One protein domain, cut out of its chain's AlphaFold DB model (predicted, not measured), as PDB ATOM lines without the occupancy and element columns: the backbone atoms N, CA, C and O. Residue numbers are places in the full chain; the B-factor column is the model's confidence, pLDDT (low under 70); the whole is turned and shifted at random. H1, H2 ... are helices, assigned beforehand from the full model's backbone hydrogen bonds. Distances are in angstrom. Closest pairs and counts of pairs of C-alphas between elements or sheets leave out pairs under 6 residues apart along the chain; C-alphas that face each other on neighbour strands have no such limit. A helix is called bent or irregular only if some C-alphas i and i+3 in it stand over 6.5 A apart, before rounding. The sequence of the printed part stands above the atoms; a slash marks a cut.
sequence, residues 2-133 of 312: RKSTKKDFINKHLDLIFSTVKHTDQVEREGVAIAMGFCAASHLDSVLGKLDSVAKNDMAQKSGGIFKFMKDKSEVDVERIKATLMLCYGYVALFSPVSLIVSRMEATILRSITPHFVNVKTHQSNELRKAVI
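What this domain is: This is residues 2 to 133 of the 312 residues of the protein "HEAT repeat-containing protein 7A" of Crassostrea gigas (UniProt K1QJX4). The longest helix, H2, folds into a V of two arms; H1 packs on one side of the V, and H3 runs through the core on the other side, crossing H2a and lying beside H2b. H4 folds back beside H3, and short H5 packs on H3 near the end of the printed part. The printed part has 132 residues with five named helices, in the order H1 H2 H3 H4 H5, and no named strand; the class is all helix. The whole is compact and rounded, with a radius of gyration of the C-alphas of 14.6 A and spans of 42 by 31 by 28 A.

Where its parts are: Start with H2, residues 26 to 60, assigned as one helix by its hydrogen bonds but bent: C-alphas 42 and 45 are 9.1 A apart. Find C-alpha 26 at (50.510, -10.111, -5.535); from there arm H2a, residues 26 to 42, runs 25.5 A, and arm H2b, residues 45 to 60, runs 22.0 A. H3, residues 75 to 95, is 30.5 A long. Before H2, H1 begins with C-alpha 7 at (27.442, 2.116, -18.227) and spans residues 7 to 20, 20.0 A. H4, residues 98 to 116, measures 23.9 A; it is irregular, with C-alphas 107 and 110 7.2 A apart, and has a kink of 58 degrees near residue 105. H5, residues 126 to 133, covers 10.6 A and ends with C-alpha 133 at (43.584, -8.724, 7.164).

How they stand to each other: Look first at H2a and H3, which touch at a steep tilt of 38 degrees, the C-alphas of Ala 33 and Cys 88 being closest at 4.0 A. H2b, H3 and H4 form an up-and-down bundle, each running against the one before it. There H2b touches H3 with residues 51 to 58 alone, closest at the C-alphas of Leu 51 and Leu 85, 6.9 A, and H3 touches H4 at those of Ala 93 and Ile 101, 6.4 A. H5 touches H3 at a shallow tilt of 25 degrees, with the C-alphas of Ala 83 and Leu 128 closest at 4.4 A. H1 touches H2b, closest at the C-alphas of Asn 11 and Ser 46, 6.7 A, and is apart from H3, H4 and H5. Every O i to N i+4 pair is within hydrogen-bond range in H1, H3 and H5; the count is 12 of 13 in H2a, 11 of 12 in H2b and 7 of 15 in H4, where 6 of 16 O i to N i+3 pairs are within range.

The domain as a whole: The C-alphas farthest apart are those of Arg 2 and Thr 122, 46.0 A. The printed part has no cut. The link from H2 to H3, residues 61 to 74, is long. Look in the B-factor column for pLDDT under 70 at residue 2, residues 57 to 73 and residues 119 to 123.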
ATOM      1  N   ARG A   2      39.185  12.535 -17.225       67.25
ATOM      2  CA  ARG A   2      37.777  12.625 -17.664       67.25
ATOM      3  C   ARG A   2      36.985  11.432 -17.111       67.25
ATOM      4  O   ARG A   2      37.472  10.308 -17.192       67.25
ATOM      5  N   LYS A   3      35.788  11.666 -16.564       79.75
ATOM      6  CA  LYS A   3      34.877  10.609 -16.084       79.75
ATOM      7  C   LYS A   3      33.909  10.216 -17.204       79.75
ATOM      8  O   LYS A   3      33.361  11.095 -17.863       79.75
ATOM      9  N   SER A   4      33.699   8.919 -17.416       83.62
ATOM     10  CA  SER A   4      32.681   8.411 -18.347       83.62
ATOM     11  C   SER A   4      31.414   8.069 -17.574       83.62
ATOM     12  O   SER A   4      31.501   7.486 -16.506       83.62
ATOM     13  N   THR A   5      30.235   8.393 -18.098       87.25
ATOM     14  CA  THR A   5      28.941   7.996 -17.506       87.25
ATOM     15  C   THR A   5      28.279   6.841 -18.260       87.25
ATOM     16  O   THR A   5      27.219   6.358 -17.862       87.25
ATOM     17  N   LYS A   6      28.898   6.371 -19.352       91.19
ATOM     18  CA  LYS A   6      28.361   5.299 -20.198       91.19
ATOM     19  C   LYS A   6      28.537   3.948 -19.503       91.19
ATOM     20  O   LYS A   6      29.648   3.419 -19.468       91.19
ATOM     21  N   LYS A   7      27.442   3.384 -18.982       89.00
ATOM     22  CA  LYS A   7      27.442   2.116 -18.227       89.00
ATOM     23  C   LYS A   7      28.107   0.964 -18.984       89.00
ATOM     24  O   LYS A   7      28.951   0.292 -18.406       89.00
ATOM     25  N   ASP A   8      27.819   0.798 -20.273       90.69
ATOM     26  CA  ASP A   8      28.404  -0.287 -21.078       90.69
ATOM     27  C   ASP A   8      29.920  -0.156 -21.220       90.69
ATOM     28  O   ASP A   8      30.650  -1.141 -21.136       90.69
ATOM     29  N   PHE A   9      30.410   1.077 -21.381       92.25
ATOM     30  CA  PHE A   9      31.843   1.346 -21.425       92.25
ATOM     31  C   PHE A   9      32.504   0.971 -20.096       92.25
ATOM     32  O   PHE A   9      33.543   0.316 -20.102       92.25
ATOM     33  N   ILE A  10      31.895   1.361 -18.974       93.25
ATOM     34  CA  ILE A  10      32.403   1.065 -17.630       93.25
ATOM     35  C   ILE A  10      32.429  -0.449 -17.402       93.25
ATOM     36  O   ILE A  10      33.489  -0.997 -17.117       93.25
ATOM     37  N   ASN A  11      31.298  -1.129 -17.600       91.38
ATOM     38  CA  ASN A  11      31.176  -2.569 -17.373       91.38
ATOM     39  C   ASN A  11      32.161  -3.362 -18.244       91.38
ATOM     40  O   ASN A  11      32.870  -4.218 -17.726       91.38
ATOM     41  N   LYS A  12      32.314  -2.993 -19.523       92.50
ATOM     42  CA  LYS A  12      33.296  -3.616 -20.422       92.50
ATOM     43  C   LYS A  12      34.735  -3.500 -19.904       92.50
ATOM     44  O   LYS A  12      35.501  -4.452 -20.022       92.50
ATOM     45  N   HIS A  13      35.124  -2.352 -19.348       92.81
ATOM     46  CA  HIS A  13      36.479  -2.176 -18.811       92.81
ATOM     47  C   HIS A  13      36.665  -2.884 -17.467       92.81
ATOM     48  O   HIS A  13      37.735  -3.436 -17.227       92.81
ATOM     49  N   LEU A  14      35.628  -2.933 -16.625       93.25
ATOM     50  CA  LEU A  14      35.636  -3.736 -15.398       93.25
ATOM     51  C   LEU A  14      35.795  -5.233 -15.710       93.25
ATOM     52  O   LEU A  14      36.551  -5.929 -15.033       93.25
ATOM     53  N   ASP A  15      35.131  -5.721 -16.758       89.12
ATOM     54  CA  ASP A  15      35.296  -7.090 -17.250       89.12
ATOM     55  C   ASP A  15      36.714  -7.340 -17.766       89.12
ATOM     56  O   ASP A  15      37.329  -8.347 -17.408       89.12
ATOM     57  N   LEU A  16      37.255  -6.417 -18.564       90.50
ATOM     58  CA  LEU A  16      38.596  -6.541 -19.132       90.50
ATOM     59  C   LEU A  16      39.670  -6.599 -18.040       90.50
ATOM     60  O   LEU A  16      40.487  -7.515 -18.032       90.50
ATOM     61  N   ILE A  17      39.640  -5.663 -17.093       90.38
ATOM     62  CA  ILE A  17      40.617  -5.598 -16.001       90.38
ATOM     63  C   ILE A  17      40.582  -6.889 -15.171       90.38
ATOM     64  O   ILE A  17      41.624  -7.477 -14.896       90.38
ATOM     65  N   PHE A  18      39.392  -7.373 -14.807       85.06
ATOM     66  CA  PHE A  18      39.287  -8.565 -13.963       85.06
ATOM     67  C   PHE A  18      39.587  -9.872 -14.716       85.06
ATOM     68  O   PHE A  18      40.017 -10.844 -14.109       85.06
ATOM     69  N   SER A  19      39.359  -9.933 -16.031       84.44
ATOM     70  CA  SER A  19      39.652 -11.133 -16.838       84.44
ATOM     71  C   SER A  19      41.117 -11.257 -17.255       84.44
ATOM     72  O   SER A  19      41.549 -12.353 -17.608       84.44
ATOM     73  N   THR A  20      41.871 -10.158 -17.217       87.25
ATOM     74  CA  THR A  20      43.285 -10.117 -17.622       87.25
ATOM     75  C   THR A  20      44.257 -10.211 -16.453       87.25
ATOM     76  O   THR A  20      45.428 -10.498 -16.679       87.25
ATOM     77  N   VAL A  21      43.788 -10.011 -15.217       91.00
ATOM     78  CA  VAL A  21      44.648 -10.047 -14.031       91.00
ATOM     79  C   VAL A  21      45.199 -11.450 -13.768       91.00
ATOM     80  O   VAL A  21      44.474 -12.453 -13.729       91.00
ATOM     81  N   LYS A  22      46.500 -11.528 -13.500       90.88
ATOM     82  CA  LYS A  22      47.150 -12.741 -13.025       90.88
ATOM     83  C   LYS A  22      46.971 -12.865 -11.517       90.88
ATOM     84  O   LYS A  22      47.793 -12.416 -10.726       90.88
ATOM     85  N   HIS A  23      45.923 -13.571 -11.098       90.94
ATOM     86  CA  HIS A  23      45.621 -13.772  -9.675       90.94
ATOM     87  C   HIS A  23      46.733 -14.462  -8.869       90.94
ATOM     88  O   HIS A  23      46.655 -14.458  -7.647       90.94
ATOM     89  N   THR A  24      47.753 -15.063  -9.489       89.81
ATOM     90  CA  THR A  24      48.911 -15.632  -8.777       89.81
ATOM     91  C   THR A  24      49.922 -14.576  -8.332       89.81
ATOM     92  O   THR A  24      50.610 -14.799  -7.339       89.81
ATOM     93  N   ASP A  25      49.949 -13.408  -8.971       93.94
ATOM     94  CA  ASP A  25      50.882 -12.323  -8.672       93.94
ATOM     95  C   ASP A  25      50.286 -11.317  -7.669       93.94
ATOM     96  O   ASP A  25      49.178 -10.817  -7.854       93.94
ATOM     97  N   GLN A  26      51.001 -11.026  -6.576       94.06
ATOM     98  CA  GLN A  26      50.510 -10.111  -5.535       94.06
ATOM     99  C   GLN A  26      50.393  -8.664  -6.024       94.06
ATOM    100  O   GLN A  26      49.446  -7.980  -5.637       94.06
ATOM    101  N   VAL A  27      51.327  -8.196  -6.852       96.31
ATOM    102  CA  VAL A  27      51.336  -6.816  -7.357       96.31
ATOM    103  C   VAL A  27      50.157  -6.607  -8.299       96.31
ATOM    104  O   VAL A  27      49.458  -5.599  -8.195       96.31
ATOM    105  N   GLU A  28      49.873  -7.580  -9.163       96.38
ATOM    106  CA  GLU A  28      48.703  -7.524 -10.038       96.38
ATOM    107  C   GLU A  28      47.383  -7.568  -9.258       96.38
ATOM    108  O   GLU A  28      46.479  -6.783  -9.562       96.38
ATOM    109  N   ARG A  29      47.272  -8.418  -8.220       95.81
ATOM    110  CA  ARG A  29      46.092  -8.452  -7.330       95.81
ATOM    111  C   ARG A  29      45.831  -7.100  -6.667       95.81
ATOM    112  O   ARG A  29      44.690  -6.639  -6.632       95.81
ATOM    113  N   GLU A  30      46.879  -6.464  -6.156       97.06
ATOM    114  CA  GLU A  30      46.785  -5.150  -5.522       97.06
ATOM    115  C   GLU A  30      46.423  -4.063  -6.546       97.06
ATOM    116  O   GLU A  30      45.525  -3.250  -6.322       97.06
ATOM    117  N   GLY A  31      47.067  -4.094  -7.716       97.44
ATOM    118  CA  GLY A  31      46.834  -3.147  -8.803       97.44
ATOM    119  C   GLY A  31      45.389  -3.163  -9.300       97.44
ATOM    120  O   GLY A  31      44.778  -2.098  -9.440       97.44
ATOM    121  N   VAL A  32      44.800  -4.352  -9.502       96.88
ATOM    122  CA  VAL A  32      43.376  -4.448  -9.857       96.88
ATOM    123  C   VAL A  32      42.486  -3.928  -8.734       96.88
ATOM    124  O   VAL A  32      41.546  -3.184  -9.007       96.88
ATOM    125  N   ALA A  33      42.785  -4.248  -7.475       98.12
ATOM    126  CA  ALA A  33      41.975  -3.814  -6.345       98.12
ATOM    127  C   ALA A  33      41.937  -2.286  -6.205       98.12
ATOM    128  O   ALA A  33      40.859  -1.697  -6.073       98.12
ATOM    129  N   ILE A  34      43.092  -1.635  -6.346       97.94
ATOM    130  CA  ILE A  34      43.222  -0.175  -6.380       97.94
ATOM    131  C   ILE A  34      42.432   0.415  -7.557       97.94
ATOM    132  O   ILE A  34      41.679   1.377  -7.374       97.94
ATOM    133  N   ALA A  35      42.544  -0.169  -8.756       96.75
ATOM    134  CA  ALA A  35      41.799   0.278  -9.934       96.75
ATOM    135  C   ALA A  35      40.275   0.179  -9.730       96.75
ATOM    136  O   ALA A  35      39.538   1.109 -10.078       96.75
ATOM    137  N   MET A  36      39.799  -0.905  -9.108       96.25
ATOM    138  CA  MET A  36      38.390  -1.083  -8.738       96.25
ATOM    139  C   MET A  36      37.947  -0.026  -7.721       96.25
ATOM    140  O   MET A  36      36.877   0.565  -7.888       96.25
ATOM    141  N   GLY A  37      38.781   0.283  -6.724       97.31
ATOM    142  CA  GLY A  37      38.536   1.367  -5.772       97.31
ATOM    143  C   GLY A  37      38.397   2.734  -6.451       97.31
ATOM    144  O   GLY A  37      37.423   3.451  -6.213       97.31
ATOM    145  N   PHE A  38      39.316   3.086  -7.356       96.06
ATOM    146  CA  PHE A  38      39.234   4.342  -8.112       96.06
ATOM    147  C   PHE A  38      37.987   4.409  -8.994       96.06
ATOM    148  O   PHE A  38      37.354   5.463  -9.091       96.06
ATOM    149  N   CYS A  39      37.598   3.295  -9.617       95.62
ATOM    150  CA  CYS A  39      36.357   3.235 -10.380       95.62
ATOM    151  C   CYS A  39      35.133   3.427  -9.467       95.62
ATOM    152  O   CYS A  39      34.228   4.204  -9.791       95.62
ATOM    153  N   ALA A  40      35.130   2.803  -8.286       96.56
ATOM    154  CA  ALA A  40      34.040   2.890  -7.316       96.56
ATOM    155  C   ALA A  40      33.832   4.306  -6.765       96.56
ATOM    156  O   ALA A  40      32.697   4.677  -6.459       96.56
ATOM    157  N   ALA A  41      34.875   5.145  -6.767       95.62
ATOM    158  CA  ALA A  41      34.774   6.560  -6.413       95.62
ATOM    159  C   ALA A  41      33.730   7.330  -7.251       95.62
ATOM    160  O   ALA A  41      33.255   8.385  -6.833       95.62
ATOM    161  N   SER A  42      33.386   6.849  -8.453       94.19
ATOM    162  CA  SER A  42      32.330   7.433  -9.303       94.19
ATOM    163  C   SER A  42      31.274   6.427  -9.781       94.19
ATOM    164  O   SER A  42      30.207   6.845 -10.226       94.19
ATOM    165  N   HIS A  43      31.537   5.120  -9.684       95.06
ATOM    166  CA  HIS A  43      30.693   4.054 -10.238       95.06
ATOM    167  C   HIS A  43      30.516   2.874  -9.270       95.06
ATOM    168  O   HIS A  43      30.591   1.716  -9.677       95.06
ATOM    169  N   LEU A  44      30.276   3.166  -7.986       95.75
ATOM    170  CA  LEU A  44      30.185   2.169  -6.911       95.75
ATOM    171  C   LEU A  44      29.291   0.966  -7.255       95.75
ATOM    172  O   LEU A  44      29.724  -0.172  -7.107       95.75
ATOM    173  N   ASP A  45      28.074   1.196  -7.749       94.38
ATOM    174  CA  ASP A  45      27.131   0.114  -8.073       94.38
ATOM    175  C   ASP A  45      27.620  -0.817  -9.183       94.38
ATOM    176  O   ASP A  45      27.499  -2.034  -9.065       94.38
ATOM    177  N   SER A  46      28.214  -0.261 -10.242       95.38
ATOM    178  CA  SER A  46      28.795  -1.060 -11.326       95.38
ATOM    179  C   SER A  46      29.946  -1.925 -10.819       95.38
ATOM    180  O   SER A  46      30.031  -3.103 -11.165       95.38
ATOM    181  N   VAL A  47      30.808  -1.367  -9.963       96.88
ATOM    182  CA  VAL A  47      31.934  -2.107  -9.380       96.88
ATOM    183  C   VAL A  47      31.441  -3.211  -8.447       96.88
ATOM    184  O   VAL A  47      31.875  -4.352  -8.583       96.88
ATOM    185  N   LEU A  48      30.501  -2.917  -7.543       96.00
ATOM    186  CA  LEU A  48      29.932  -3.927  -6.644       96.00
ATOM    187  C   LEU A  48      29.204  -5.032  -7.412       96.00
ATOM    188  O   LEU A  48      29.379  -6.202  -7.083       96.00
ATOM    189  N   GLY A  49      28.457  -4.683  -8.464       94.25
ATOM    190  CA  GLY A  49      27.823  -5.656  -9.351       94.25
ATOM    191  C   GLY A  49      28.844  -6.566 -10.037       94.25
ATOM    192  O   GLY A  49      28.647  -7.779 -10.097       94.25
ATOM    193  N   LYS A  50      29.981  -6.011 -10.482       94.12
ATOM    194  CA  LYS A  50      31.076  -6.815 -11.033       94.12
ATOM    195  C   LYS A  50      31.661  -7.761  -9.986       94.12
ATOM    196  O   LYS A  50      31.792  -8.948 -10.278       94.12
ATOM    197  N   LEU A  51      31.989  -7.273  -8.790       94.62
ATOM    198  CA  LEU A  51      32.564  -8.107  -7.728       94.62
ATOM    199  C   LEU A  51      31.607  -9.232  -7.304       94.62
ATOM    200  O   LEU A  51      32.037 -10.376  -7.192       94.62
ATOM    201  N   ASP A  52      30.311  -8.938  -7.171       91.19
ATOM    202  CA  ASP A  52      29.277  -9.939  -6.875       91.19
ATOM    203  C   ASP A  52      29.157 -10.985  -7.997       91.19
ATOM    204  O   ASP A  52      29.065 -12.180  -7.725       91.19
ATOM    205  N   SER A  53      29.243 -10.567  -9.268       89.88
ATOM    206  CA  SER A  53      29.238 -11.505 -10.400       89.88
ATOM    207  C   SER A  53      30.428 -12.468 -10.366       89.88
ATOM    208  O   SER A  53      30.262 -13.659 -10.613       89.88
ATOM    209  N   VAL A  54      31.620 -11.978 -10.006       88.25
ATOM    210  CA  VAL A  54      32.816 -12.818  -9.869       88.25
ATOM    211  C   VAL A  54      32.646 -13.773  -8.689       88.25
ATOM    212  O   VAL A  54      32.809 -14.977  -8.865       88.25
ATOM    213  N   ALA A  55      32.235 -13.268  -7.523       85.38
ATOM    214  CA  ALA A  55      32.032 -14.082  -6.324       85.38
ATOM    215  C   ALA A  55      30.976 -15.190  -6.524       85.38
ATOM    216  O   ALA A  55      31.104 -16.286  -5.979       85.38
ATOM    217  N   LYS A  56      29.931 -14.935  -7.324       81.25
ATOM    218  CA  LYS A  56      28.897 -15.928  -7.668       81.25
ATOM    219  C   LYS A  56      29.356 -16.946  -8.703       81.25
ATOM    220  O   LYS A  56      28.979 -18.114  -8.600       81.25
ATOM    221  N   ASN A  57      30.174 -16.538  -9.669       69.50
ATOM    222  CA  ASN A  57      30.741 -17.458 -10.654       69.50
ATOM    223  C   ASN A  57      31.653 -18.513  -9.999       69.50
ATOM    224  O   ASN A  57      31.719 -19.639 -10.495       69.50
ATOM    225  N   ASP A  58      32.235 -18.210  -8.832       57.22
ATOM    226  CA  ASP A  58      32.928 -19.188  -7.980       57.22
ATOM    227  C   ASP A  58      31.973 -20.241  -7.373       57.22
ATOM    228  O   ASP A  58      32.360 -21.392  -7.174       57.22
ATOM    229  N   MET A  59      30.714 -19.880  -7.082       46.62
ATOM    230  CA  MET A  59      29.707 -20.781  -6.495       46.62
ATOM    231  C   MET A  59      28.972 -21.631  -7.542       46.62
ATOM    232  O   MET A  59      28.624 -22.778  -7.260       46.62
ATOM    233  N   ALA A  60      28.775 -21.110  -8.758       42.25
ATOM    234  CA  ALA A  60      28.088 -21.809  -9.849       42.25
ATOM    235  C   ALA A  60      28.850 -23.046 -10.371       42.25
ATOM    236  O   ALA A  60      28.249 -23.932 -10.971       42.25
ATOM    237  N   GLN A  61      30.149 -23.177 -10.087       46.34
ATOM    238  CA  GLN A  61      30.909 -24.400 -10.388       46.34
ATOM    239  C   GLN A  61      30.455 -25.619  -9.555       46.34
ATOM    240  O   GLN A  61      30.776 -26.747  -9.920       46.34
ATOM    241  N   LYS A  62      29.667 -25.434  -8.480       43.66
ATOM    242  CA  LYS A  62      29.047 -26.546  -7.727       43.66
ATOM    243  C   LYS A  62      27.739 -27.066  -8.337       43.66
ATOM    244  O   LYS A  62      27.291 -28.142  -7.957       43.66
ATOM    245  N   SER A  63      27.136 -26.347  -9.281       35.91
ATOM    246  CA  SER A  63      25.883 -26.730  -9.942       35.91
ATOM    247  C   SER A  63      26.046 -26.543 -11.450       35.91
ATOM    248  O   SER A  63      25.887 -25.439 -11.962       35.91
ATOM    249  N   GLY A  64      26.441 -27.609 -12.149       42.41
ATOM    250  CA  GLY A  64      26.857 -27.565 -13.552       42.41
ATOM    251  C   GLY A  64      25.925 -26.764 -14.473       42.41
ATOM    252  O   GLY A  64      24.774 -27.137 -14.678       42.41
ATOM    253  N   GLY A  65      26.454 -25.691 -15.076       34.28
ATOM    254  CA  GLY A  65      25.753 -24.898 -16.087       34.28
ATOM    255  C   GLY A  65      26.602 -23.783 -16.726       34.28
ATOM    256  O   GLY A  65      26.998 -22.834 -16.066       34.28
ATOM    257  N   ILE A  66      26.880 -23.940 -18.028       41.25
ATOM    258  CA  ILE A  66      27.133 -22.948 -19.106       41.25
ATOM    259  C   ILE A  66      27.902 -21.632 -18.790       41.25
ATOM    260  O   ILE A  66      27.572 -20.586 -19.335       41.25
ATOM    261  N   PHE A  67      29.002 -21.658 -18.029       43.66
ATOM    262  CA  PHE A  67      30.046 -20.616 -18.130       43.66
ATOM    263  C   PHE A  67      31.453 -21.237 -18.182       43.66
ATOM    264  O   PHE A  67      31.884 -21.949 -17.276       43.66
ATOM    265  N   LYS A  68      32.168 -20.991 -19.292       42.81
ATOM    266  CA  LYS A  68      33.377 -21.720 -19.742       42.81
ATOM    267  C   LYS A  68      34.704 -21.225 -19.130       42.81
ATOM    268  O   LYS A  68      35.751 -21.766 -19.453       42.81
ATOM    269  N   PHE A  69      34.691 -20.217 -18.254       48.22
ATOM    270  CA  PHE A  69      35.922 -19.549 -17.791       48.22
ATOM    271  C   PHE A  69      36.572 -20.142 -16.525       48.22
ATOM    272  O   PHE A  69      37.651 -19.693 -16.138       48.22
ATOM    273  N   MET A  70      35.952 -21.121 -15.851       52.56
ATOM    274  CA  MET A  70      36.424 -21.587 -14.529       52.56
ATOM    275  C   MET A  70      36.356 -23.100 -14.291       52.56
ATOM    276  O   MET A  70      36.568 -23.535 -13.165       52.56
ATOM    277  N   LYS A  71      36.107 -23.905 -15.333       47.22
ATOM    278  CA  LYS A  71      35.839 -25.342 -15.173       47.22
ATOM    279  C   LYS A  71      37.047 -26.181 -14.702       47.22
ATOM    280  O   LYS A  71      36.828 -27.275 -14.207       47.22
ATOM    281  N   ASP A  72      38.269 -25.638 -14.765       56.03
ATOM    282  CA  ASP A  72      39.521 -26.364 -14.467       56.03
ATOM    283  C   ASP A  72      40.429 -25.674 -13.419       56.03
ATOM    284  O   ASP A  72      41.643 -25.868 -13.418       56.03
ATOM    285  N   LYS A  73      39.892 -24.821 -12.535       64.38
ATOM    286  CA  LYS A  73      40.725 -24.120 -11.535       64.38
ATOM    287  C   LYS A  73      40.965 -24.975 -10.288       64.38
ATOM    288  O   LYS A  73      40.023 -25.532  -9.728       64.38
ATOM    289  N   SER A  74      42.217 -25.030  -9.826       73.88
ATOM    290  CA  SER A  74      42.568 -25.696  -8.565       73.88
ATOM    291  C   SER A  74      41.964 -24.961  -7.360       73.88
ATOM    292  O   SER A  74      41.654 -23.770  -7.439       73.88
ATOM    293  N   GLU A  75      41.833 -25.634  -6.211       75.50
ATOM    294  CA  GLU A  75      41.384 -24.989  -4.964       75.50
ATOM    295  C   GLU A  75      42.256 -23.771  -4.603       75.50
ATOM    296  O   GLU A  75      41.742 -22.731  -4.187       75.50
ATOM    297  N   VAL A  76      43.563 -23.855  -4.872       76.69
ATOM    298  CA  VAL A  76      44.522 -22.767  -4.640       76.69
ATOM    299  C   VAL A  76      44.247 -21.565  -5.553       76.69
ATOM    300  O   VAL A  76      44.334 -20.416  -5.120       76.69
ATOM    301  N   ASP A  77      43.864 -21.797  -6.809       82.25
ATOM    302  CA  ASP A  77      43.501 -20.711  -7.729       82.25
ATOM    303  C   ASP A  77      42.215 -20.009  -7.295       82.25
ATOM    304  O   ASP A  77      42.103 -18.786  -7.411       82.25
ATOM    305  N   VAL A  78      41.270 -20.759  -6.728       84.75
ATOM    306  CA  VAL A  78      40.053 -20.191  -6.141       84.75
ATOM    307  C   VAL A  78      40.386 -19.325  -4.922       84.75
ATOM    308  O   VAL A  78      39.840 -18.231  -4.782       84.75
ATOM    309  N   GLU A  79      41.296 -19.753  -4.044       88.12
ATOM    310  CA  GLU A  79      41.716 -18.923  -2.906       88.12
ATOM    311  C   GLU A  79      42.421 -17.630  -3.329       88.12
ATOM    312  O   GLU A  79      42.203 -16.584  -2.719       88.12
ATOM    313  N   ARG A  80      43.187 -17.655  -4.421       90.19
ATOM    314  CA  ARG A  80      43.826 -16.458  -4.992       90.19
ATOM    315  C   ARG A  80      42.828 -15.476  -5.604       90.19
ATOM    316  O   ARG A  80      42.979 -14.259  -5.454       90.19
ATOM    317  N   ILE A  81      41.779 -15.979  -6.256       91.50
ATOM    318  CA  ILE A  81      40.669 -15.141  -6.734       91.50
ATOM    319  C   ILE A  81      39.960 -14.501  -5.541       91.50
ATOM    320  O   ILE A  81      39.768 -13.286  -5.527       91.50
ATOM    321  N   LYS A  82      39.668 -15.278  -4.491       92.12
ATOM    322  CA  LYS A  82      39.108 -14.752  -3.237       92.12
ATOM    323  C   LYS A  82      40.012 -13.697  -2.607       92.12
ATOM    324  O   LYS A  82      39.504 -12.675  -2.163       92.12
ATOM    325  N   ALA A  83      41.331 -13.895  -2.615       94.50
ATOM    326  CA  ALA A  83      42.284 -12.911  -2.101       94.50
ATOM    327  C   ALA A  83      42.176 -11.596  -2.889       94.50
ATOM    328  O   ALA A  83      42.068 -10.524  -2.301       94.50
ATOM    329  N   THR A  84      42.086 -11.690  -4.217       96.44
ATOM    330  CA  THR A  84      41.852 -10.533  -5.097       96.44
ATOM    331  C   THR A  84      40.537  -9.827  -4.757       96.44
ATOM    332  O   THR A  84      40.504  -8.607  -4.629       96.44
ATOM    333  N   LEU A  85      39.451 -10.582  -4.562       96.00
ATOM    334  CA  LEU A  85      38.150 -10.029  -4.182       96.00
ATOM    335  C   LEU A  85      38.197  -9.313  -2.828       96.00
ATOM    336  O   LEU A  85      37.641  -8.222  -2.715       96.00
ATOM    337  N   MET A  86      38.870  -9.880  -1.822       96.81
ATOM    338  CA  MET A  86      39.015  -9.238  -0.509       96.81
ATOM    339  C   MET A  86      39.722  -7.885  -0.627       96.81
ATOM    340  O   MET A  86      39.220  -6.894  -0.095       96.81
ATOM    341  N   LEU A  87      40.821  -7.817  -1.384       98.00
ATOM    342  CA  LEU A  87      41.519  -6.557  -1.650       98.00
ATOM    343  C   LEU A  87      40.596  -5.558  -2.361       98.00
ATOM    344  O   LEU A  87      40.472  -4.413  -1.923       98.00
ATOM    345  N   CYS A  88      39.886  -5.993  -3.409       98.19
ATOM    346  CA  CYS A  88      38.931  -5.148  -4.129       98.19
ATOM    347  C   CYS A  88      37.877  -4.555  -3.188       98.19
ATOM    348  O   CYS A  88      37.633  -3.353  -3.242       98.19
ATOM    349  N   TYR A  89      37.266  -5.355  -2.309       98.19
ATOM    350  CA  TYR A  89      36.273  -4.848  -1.357       98.19
ATOM    351  C   TYR A  89      36.862  -3.824  -0.380       98.19
ATOM    352  O   TYR A  89      36.207  -2.815  -0.109       98.19
ATOM    353  N   GLY A  90      38.092  -4.035   0.099       98.19
ATOM    354  CA  GLY A  90      38.796  -3.077   0.956       98.19
ATOM    355  C   GLY A  90      39.026  -1.728   0.267       98.19
ATOM    356  O   GLY A  90      38.645  -0.684   0.797       98.19
ATOM    357  N   TYR A  91      39.573  -1.728  -0.953       98.62
ATOM    358  CA  TYR A  91      39.822  -0.488  -1.704       98.62
ATOM    359  C   TYR A  91      38.541   0.196  -2.173       98.62
ATOM    360  O   TYR A  91      38.451   1.425  -2.148       98.62
ATOM    361  N   VAL A  92      37.523  -0.580  -2.554       98.38
ATOM    362  CA  VAL A  92      36.184  -0.049  -2.829       98.38
ATOM    363  C   VAL A  92      35.638   0.647  -1.589       98.38
ATOM    364  O   VAL A  92      35.135   1.761  -1.716       98.38
ATOM    365  N   ALA A  93      35.781   0.062  -0.398       97.50
ATOM    366  CA  ALA A  93      35.365   0.725   0.833       97.50
ATOM    367  C   ALA A  93      36.128   2.042   1.059       97.50
ATOM    368  O   ALA A  93      35.509   3.076   1.319       97.50
ATOM    369  N   LEU A  94      37.453   2.027   0.898       97.88
ATOM    370  CA  LEU A  94      38.318   3.175   1.179       97.88
ATOM    371  C   LEU A  94      38.134   4.355   0.211       97.88
ATOM    372  O   LEU A  94      38.191   5.514   0.633       97.88
ATOM    373  N   PHE A  95      37.948   4.092  -1.083       97.75
ATOM    374  CA  PHE A  95      37.927   5.139  -2.116       97.75
ATOM    375  C   PHE A  95      36.526   5.599  -2.513       97.75
ATOM    376  O   PHE A  95      36.380   6.641  -3.155       97.75
ATOM    377  N   SER A  96      35.487   4.868  -2.115       96.56
ATOM    378  CA  SER A  96      34.114   5.282  -2.388       96.56
ATOM    379  C   SER A  96      33.702   6.503  -1.564       96.56
ATOM    380  O   SER A  96      34.180   6.691  -0.440       96.56
ATOM    381  N   PRO A  97      32.762   7.326  -2.067       93.75
ATOM    382  CA  PRO A  97      32.180   8.397  -1.275       93.75
ATOM    383  C   PRO A  97      31.531   7.828  -0.010       93.75
ATOM    384  O   PRO A  97      30.684   6.935  -0.093       93.75
ATOM    385  N   VAL A  98      31.904   8.368   1.153       92.06
ATOM    386  CA  VAL A  98      31.408   7.916   2.467       92.06
ATOM    387  C   VAL A  98      29.878   7.949   2.561       92.06
ATOM    388  O   VAL A  98      29.280   7.042   3.132       92.06
ATOM    389  N   SER A  99      29.232   8.922   1.912       90.00
ATOM    390  CA  SER A  99      27.768   9.029   1.840       90.00
ATOM    391  C   SER A  99      27.087   7.866   1.109       90.00
ATOM    392  O   SER A  99      25.923   7.584   1.373       90.00
ATOM    393  N   LEU A 100      27.788   7.184   0.199       92.81
ATOM    394  CA  LEU A 100      27.249   6.051  -0.554       92.81
ATOM    395  C   LEU A 100      27.654   4.722   0.077       92.81
ATOM    396  O   LEU A 100      26.812   3.846   0.281       92.81
ATOM    397  N   ILE A 101      28.938   4.571   0.405       94.69
ATOM    398  CA  ILE A 101      29.507   3.296   0.856       94.69
ATOM    399  C   ILE A 101      28.893   2.802   2.167       94.69
ATOM    400  O   ILE A 101      28.716   1.597   2.319       94.69
ATOM    401  N   VAL A 102      28.484   3.710   3.060       92.69
ATOM    402  CA  VAL A 102      27.789   3.373   4.314       92.69
ATOM    403  C   VAL A 102      26.546   2.520   4.045       92.69
ATOM    404  O   VAL A 102      26.396   1.455   4.635       92.69
ATOM    405  N   SER A 103      25.711   2.910   3.076       91.00
ATOM    406  CA  SER A 103      24.498   2.152   2.727       91.00
ATOM    407  C   SER A 103      24.778   0.798   2.059       91.00
ATOM    408  O   SER A 103      23.948  -0.106   2.102       91.00
ATOM    409  N   ARG A 104      25.954   0.633   1.439       92.75
ATOM    410  CA  ARG A 104      26.356  -0.598   0.730       92.75
ATOM    411  C   ARG A 104      27.156  -1.561   1.588       92.75
ATOM    412  O   ARG A 104      27.282  -2.733   1.222       92.75
ATOM    413  N   MET A 105      27.696  -1.074   2.702       92.31
ATOM    414  CA  MET A 105      28.550  -1.854   3.582       92.31
ATOM    415  C   MET A 105      27.797  -3.078   4.106       92.31
ATOM    416  O   MET A 105      28.205  -4.200   3.822       92.31
ATOM    417  N   GLU A 106      26.644  -2.893   4.750       83.94
ATOM    418  CA  GLU A 106      25.825  -4.014   5.238       83.94
ATOM    419  C   GLU A 106      25.071  -4.727   4.110       83.94
ATOM    420  O   GLU A 106      25.039  -5.957   4.049       83.94
ATOM    421  N   ALA A 107      24.512  -3.963   3.167       84.38
ATOM    422  CA  ALA A 107      23.637  -4.505   2.130       84.38
ATOM    423  C   ALA A 107      24.351  -5.412   1.112       84.38
ATOM    424  O   ALA A 107      23.699  -6.234   0.460       84.38
ATOM    425  N   THR A 108      25.665  -5.258   0.922       88.12
ATOM    426  CA  THR A 108      26.401  -5.950  -0.149       88.12
ATOM    427  C   THR A 108      27.780  -6.425   0.290       88.12
ATOM    428  O   THR A 108      28.095  -7.609   0.147       88.12
ATOM    429  N   ILE A 109      28.609  -5.528   0.825       92.56
ATOM    430  CA  ILE A 109      30.030  -5.825   1.045       92.56
ATOM    431  C   ILE A 109      30.200  -6.841   2.174       92.56
ATOM    432  O   ILE A 109      30.808  -7.889   1.964       92.56
ATOM    433  N   LEU A 110      29.603  -6.591   3.340       91.00
ATOM    434  CA  LEU A 110      29.709  -7.470   4.504       91.00
ATOM    435  C   LEU A 110      29.158  -8.863   4.229       91.00
ATOM    436  O   LEU A 110      29.780  -9.837   4.645       91.00
ATOM    437  N   ARG A 111      28.064  -8.988   3.467       89.06
ATOM    438  CA  ARG A 111      27.556 -10.300   3.031       89.06
ATOM    439  C   ARG A 111      28.613 -11.090   2.257       89.06
ATOM    440  O   ARG A 111      28.723 -12.297   2.439       89.06
ATOM    441  N   SER A 112      29.388 -10.402   1.421       89.38
ATOM    442  CA  SER A 112      30.406 -11.015   0.565       89.38
ATOM    443  C   SER A 112      31.660 -11.402   1.350       89.38
ATOM    444  O   SER A 112      32.234 -12.457   1.102       89.38
ATOM    445  N   ILE A 113      32.077 -10.581   2.321       90.88
ATOM    446  CA  ILE A 113      33.333 -10.805   3.051       90.88
ATOM    447  C   ILE A 113      33.177 -11.627   4.344       90.88
ATOM    448  O   ILE A 113      34.117 -12.308   4.745       90.88
ATOM    449  N   THR A 114      31.993 -11.639   4.971       90.75
ATOM    450  CA  THR A 114      31.717 -12.352   6.242       90.75
ATOM    451  C   THR A 114      32.113 -13.828   6.257       90.75
ATOM    452  O   THR A 114      32.755 -14.256   7.224       90.75
ATOM    453  N   PRO A 115      31.831 -14.618   5.205       88.31
ATOM    454  CA  PRO A 115      32.224 -16.025   5.174       88.31
ATOM    455  C   PRO A 115      33.735 -16.262   5.319       88.31
ATOM    456  O   PRO A 115      34.137 -17.365   5.686       88.31
ATOM    457  N   HIS A 116      34.567 -15.255   5.039       86.88
ATOM    458  CA  HIS A 116      36.025 -15.366   5.060       86.88
ATOM    459  C   HIS A 116      36.655 -15.093   6.429       86.88
ATOM    460  O   HIS A 116      37.821 -15.434   6.611       86.88
ATOM    461  N   PHE A 117      35.910 -14.514   7.380       84.94
ATOM    462  CA  PHE A 117      36.435 -14.171   8.706       84.94
ATOM    463  C   PHE A 117      35.651 -14.748   9.890       84.94
ATOM    464  O   PHE A 117      36.200 -14.819  10.984       84.94
ATOM    465  N   VAL A 118      34.403 -15.193   9.698       78.94
ATOM    466  CA  VAL A 118      33.633 -15.875  10.762       78.94
ATOM    467  C   VAL A 118      34.039 -17.343  10.896       78.94
ATOM    468  O   VAL A 118      34.106 -17.872  11.999       78.94
ATOM    469  N   ASN A 119      34.375 -17.993   9.781       66.00
ATOM    470  CA  ASN A 119      34.815 -19.385   9.745       66.00
ATOM    471  C   ASN A 119      36.280 -19.444   9.316       66.00
ATOM    472  O   ASN A 119      36.580 -19.945   8.228       66.00
ATOM    473  N   VAL A 120      37.184 -18.880  10.127       64.19
ATOM    474  CA  VAL A 120      38.627 -18.952   9.852       64.19
ATOM    475  C   VAL A 120      39.004 -20.423   9.711       64.19
ATOM    476  O   VAL A 120      39.029 -21.176  10.681       64.19
ATOM    477  N   LYS A 121      39.250 -20.853   8.474       63.91
ATOM    478  CA  LYS A 121      39.665 -22.225   8.207       63.91
ATOM    479  C   LYS A 121      41.098 -22.388   8.689       63.91
ATOM    480  O   LYS A 121      41.958 -21.580   8.339       63.91
ATOM    481  N   THR A 122      41.371 -23.486   9.385       58.81
ATOM    482  CA  THR A 122      42.723 -23.910   9.785       58.81
ATOM    483  C   THR A 122      43.708 -24.010   8.612       58.81
ATOM    484  O   THR A 122      44.911 -23.957   8.833       58.81
ATOM    485  N   HIS A 123      43.218 -24.093   7.367       65.38
ATOM    486  CA  HIS A 123      44.030 -24.266   6.154       65.38
ATOM    487  C   HIS A 123      43.887 -23.148   5.110       65.38
ATOM    488  O   HIS A 123      44.175 -23.372   3.940       65.38
ATOM    489  N   GLN A 124      43.440 -21.949   5.492       81.81
ATOM    490  CA  GLN A 124      43.442 -20.807   4.570       81.81
ATOM    491  C   GLN A 124      44.873 -20.511   4.073       81.81
ATOM    492  O   GLN A 124      45.796 -20.441   4.892       81.81
ATOM    493  N   SER A 125      45.066 -20.298   2.767       88.56
ATOM    494  CA  SER A 125      46.362 -19.860   2.222       88.56
ATOM    495  C   SER A 125      46.847 -18.557   2.855       88.56
ATOM    496  O   SER A 125      46.063 -17.705   3.290       88.56
ATOM    497  N   ASN A 126      48.171 -18.386   2.882       89.25
ATOM    498  CA  ASN A 126      48.803 -17.176   3.406       89.25
ATOM    499  C   ASN A 126      48.344 -15.929   2.635       89.25
ATOM    500  O   ASN A 126      48.089 -14.892   3.241       89.25
ATOM    501  N   GLU A 127      48.182 -16.028   1.319       91.62
ATOM    502  CA  GLU A 127      47.741 -14.939   0.449       91.62
ATOM    503  C   GLU A 127      46.317 -14.494   0.774       91.62
ATOM    504  O   GLU A 127      46.061 -13.297   0.925       91.62
ATOM    505  N   LEU A 128      45.390 -15.443   0.930       92.75
ATOM    506  CA  LEU A 128      44.014 -15.117   1.287       92.75
ATOM    507  C   LEU A 128      43.931 -14.556   2.711       92.75
ATOM    508  O   LEU A 128      43.206 -13.586   2.929       92.75
ATOM    509  N   ARG A 129      44.706 -15.093   3.661       93.31
ATOM    510  CA  ARG A 129      44.794 -14.549   5.025       93.31
ATOM    511  C   ARG A 129      45.245 -13.087   5.024       93.31
ATOM    512  O   ARG A 129      44.560 -12.242   5.598       93.31
ATOM    513  N   LYS A 130      46.354 -12.776   4.346       95.06
ATOM    514  CA  LYS A 130      46.869 -11.400   4.228       95.06
ATOM    515  C   LYS A 130      45.839 -10.471   3.588       95.06
ATOM    516  O   LYS A 130      45.616  -9.373   4.088       95.06
ATOM    517  N   ALA A 131      45.160 -10.929   2.537       96.75
ATOM    518  CA  ALA A 131      44.123 -10.150   1.871       96.75
ATOM    519  C   ALA A 131      42.902  -9.873   2.766       96.75
ATOM    520  O   ALA A 131      42.354  -8.773   2.719       96.75
ATOM    521  N   VAL A 132      42.488 -10.831   3.608       96.25
ATOM    522  CA  VAL A 132      41.415 -10.621   4.599       96.25
ATOM    523  C   VAL A 132      41.838  -9.583   5.640       96.25
ATOM    524  O   VAL A 132      41.083  -8.644   5.887       96.25
ATOM    525  N   ILE A 133      43.048  -9.700   6.198       97.56
ATOM    526  CA  ILE A 133      43.584  -8.724   7.164       97.56
ATOM    527  C   ILE A 133      43.641  -7.325   6.537       97.56
ATOM    528  O   ILE A 133      43.162  -6.357   7.128       97.56
TER     529      ILE A 133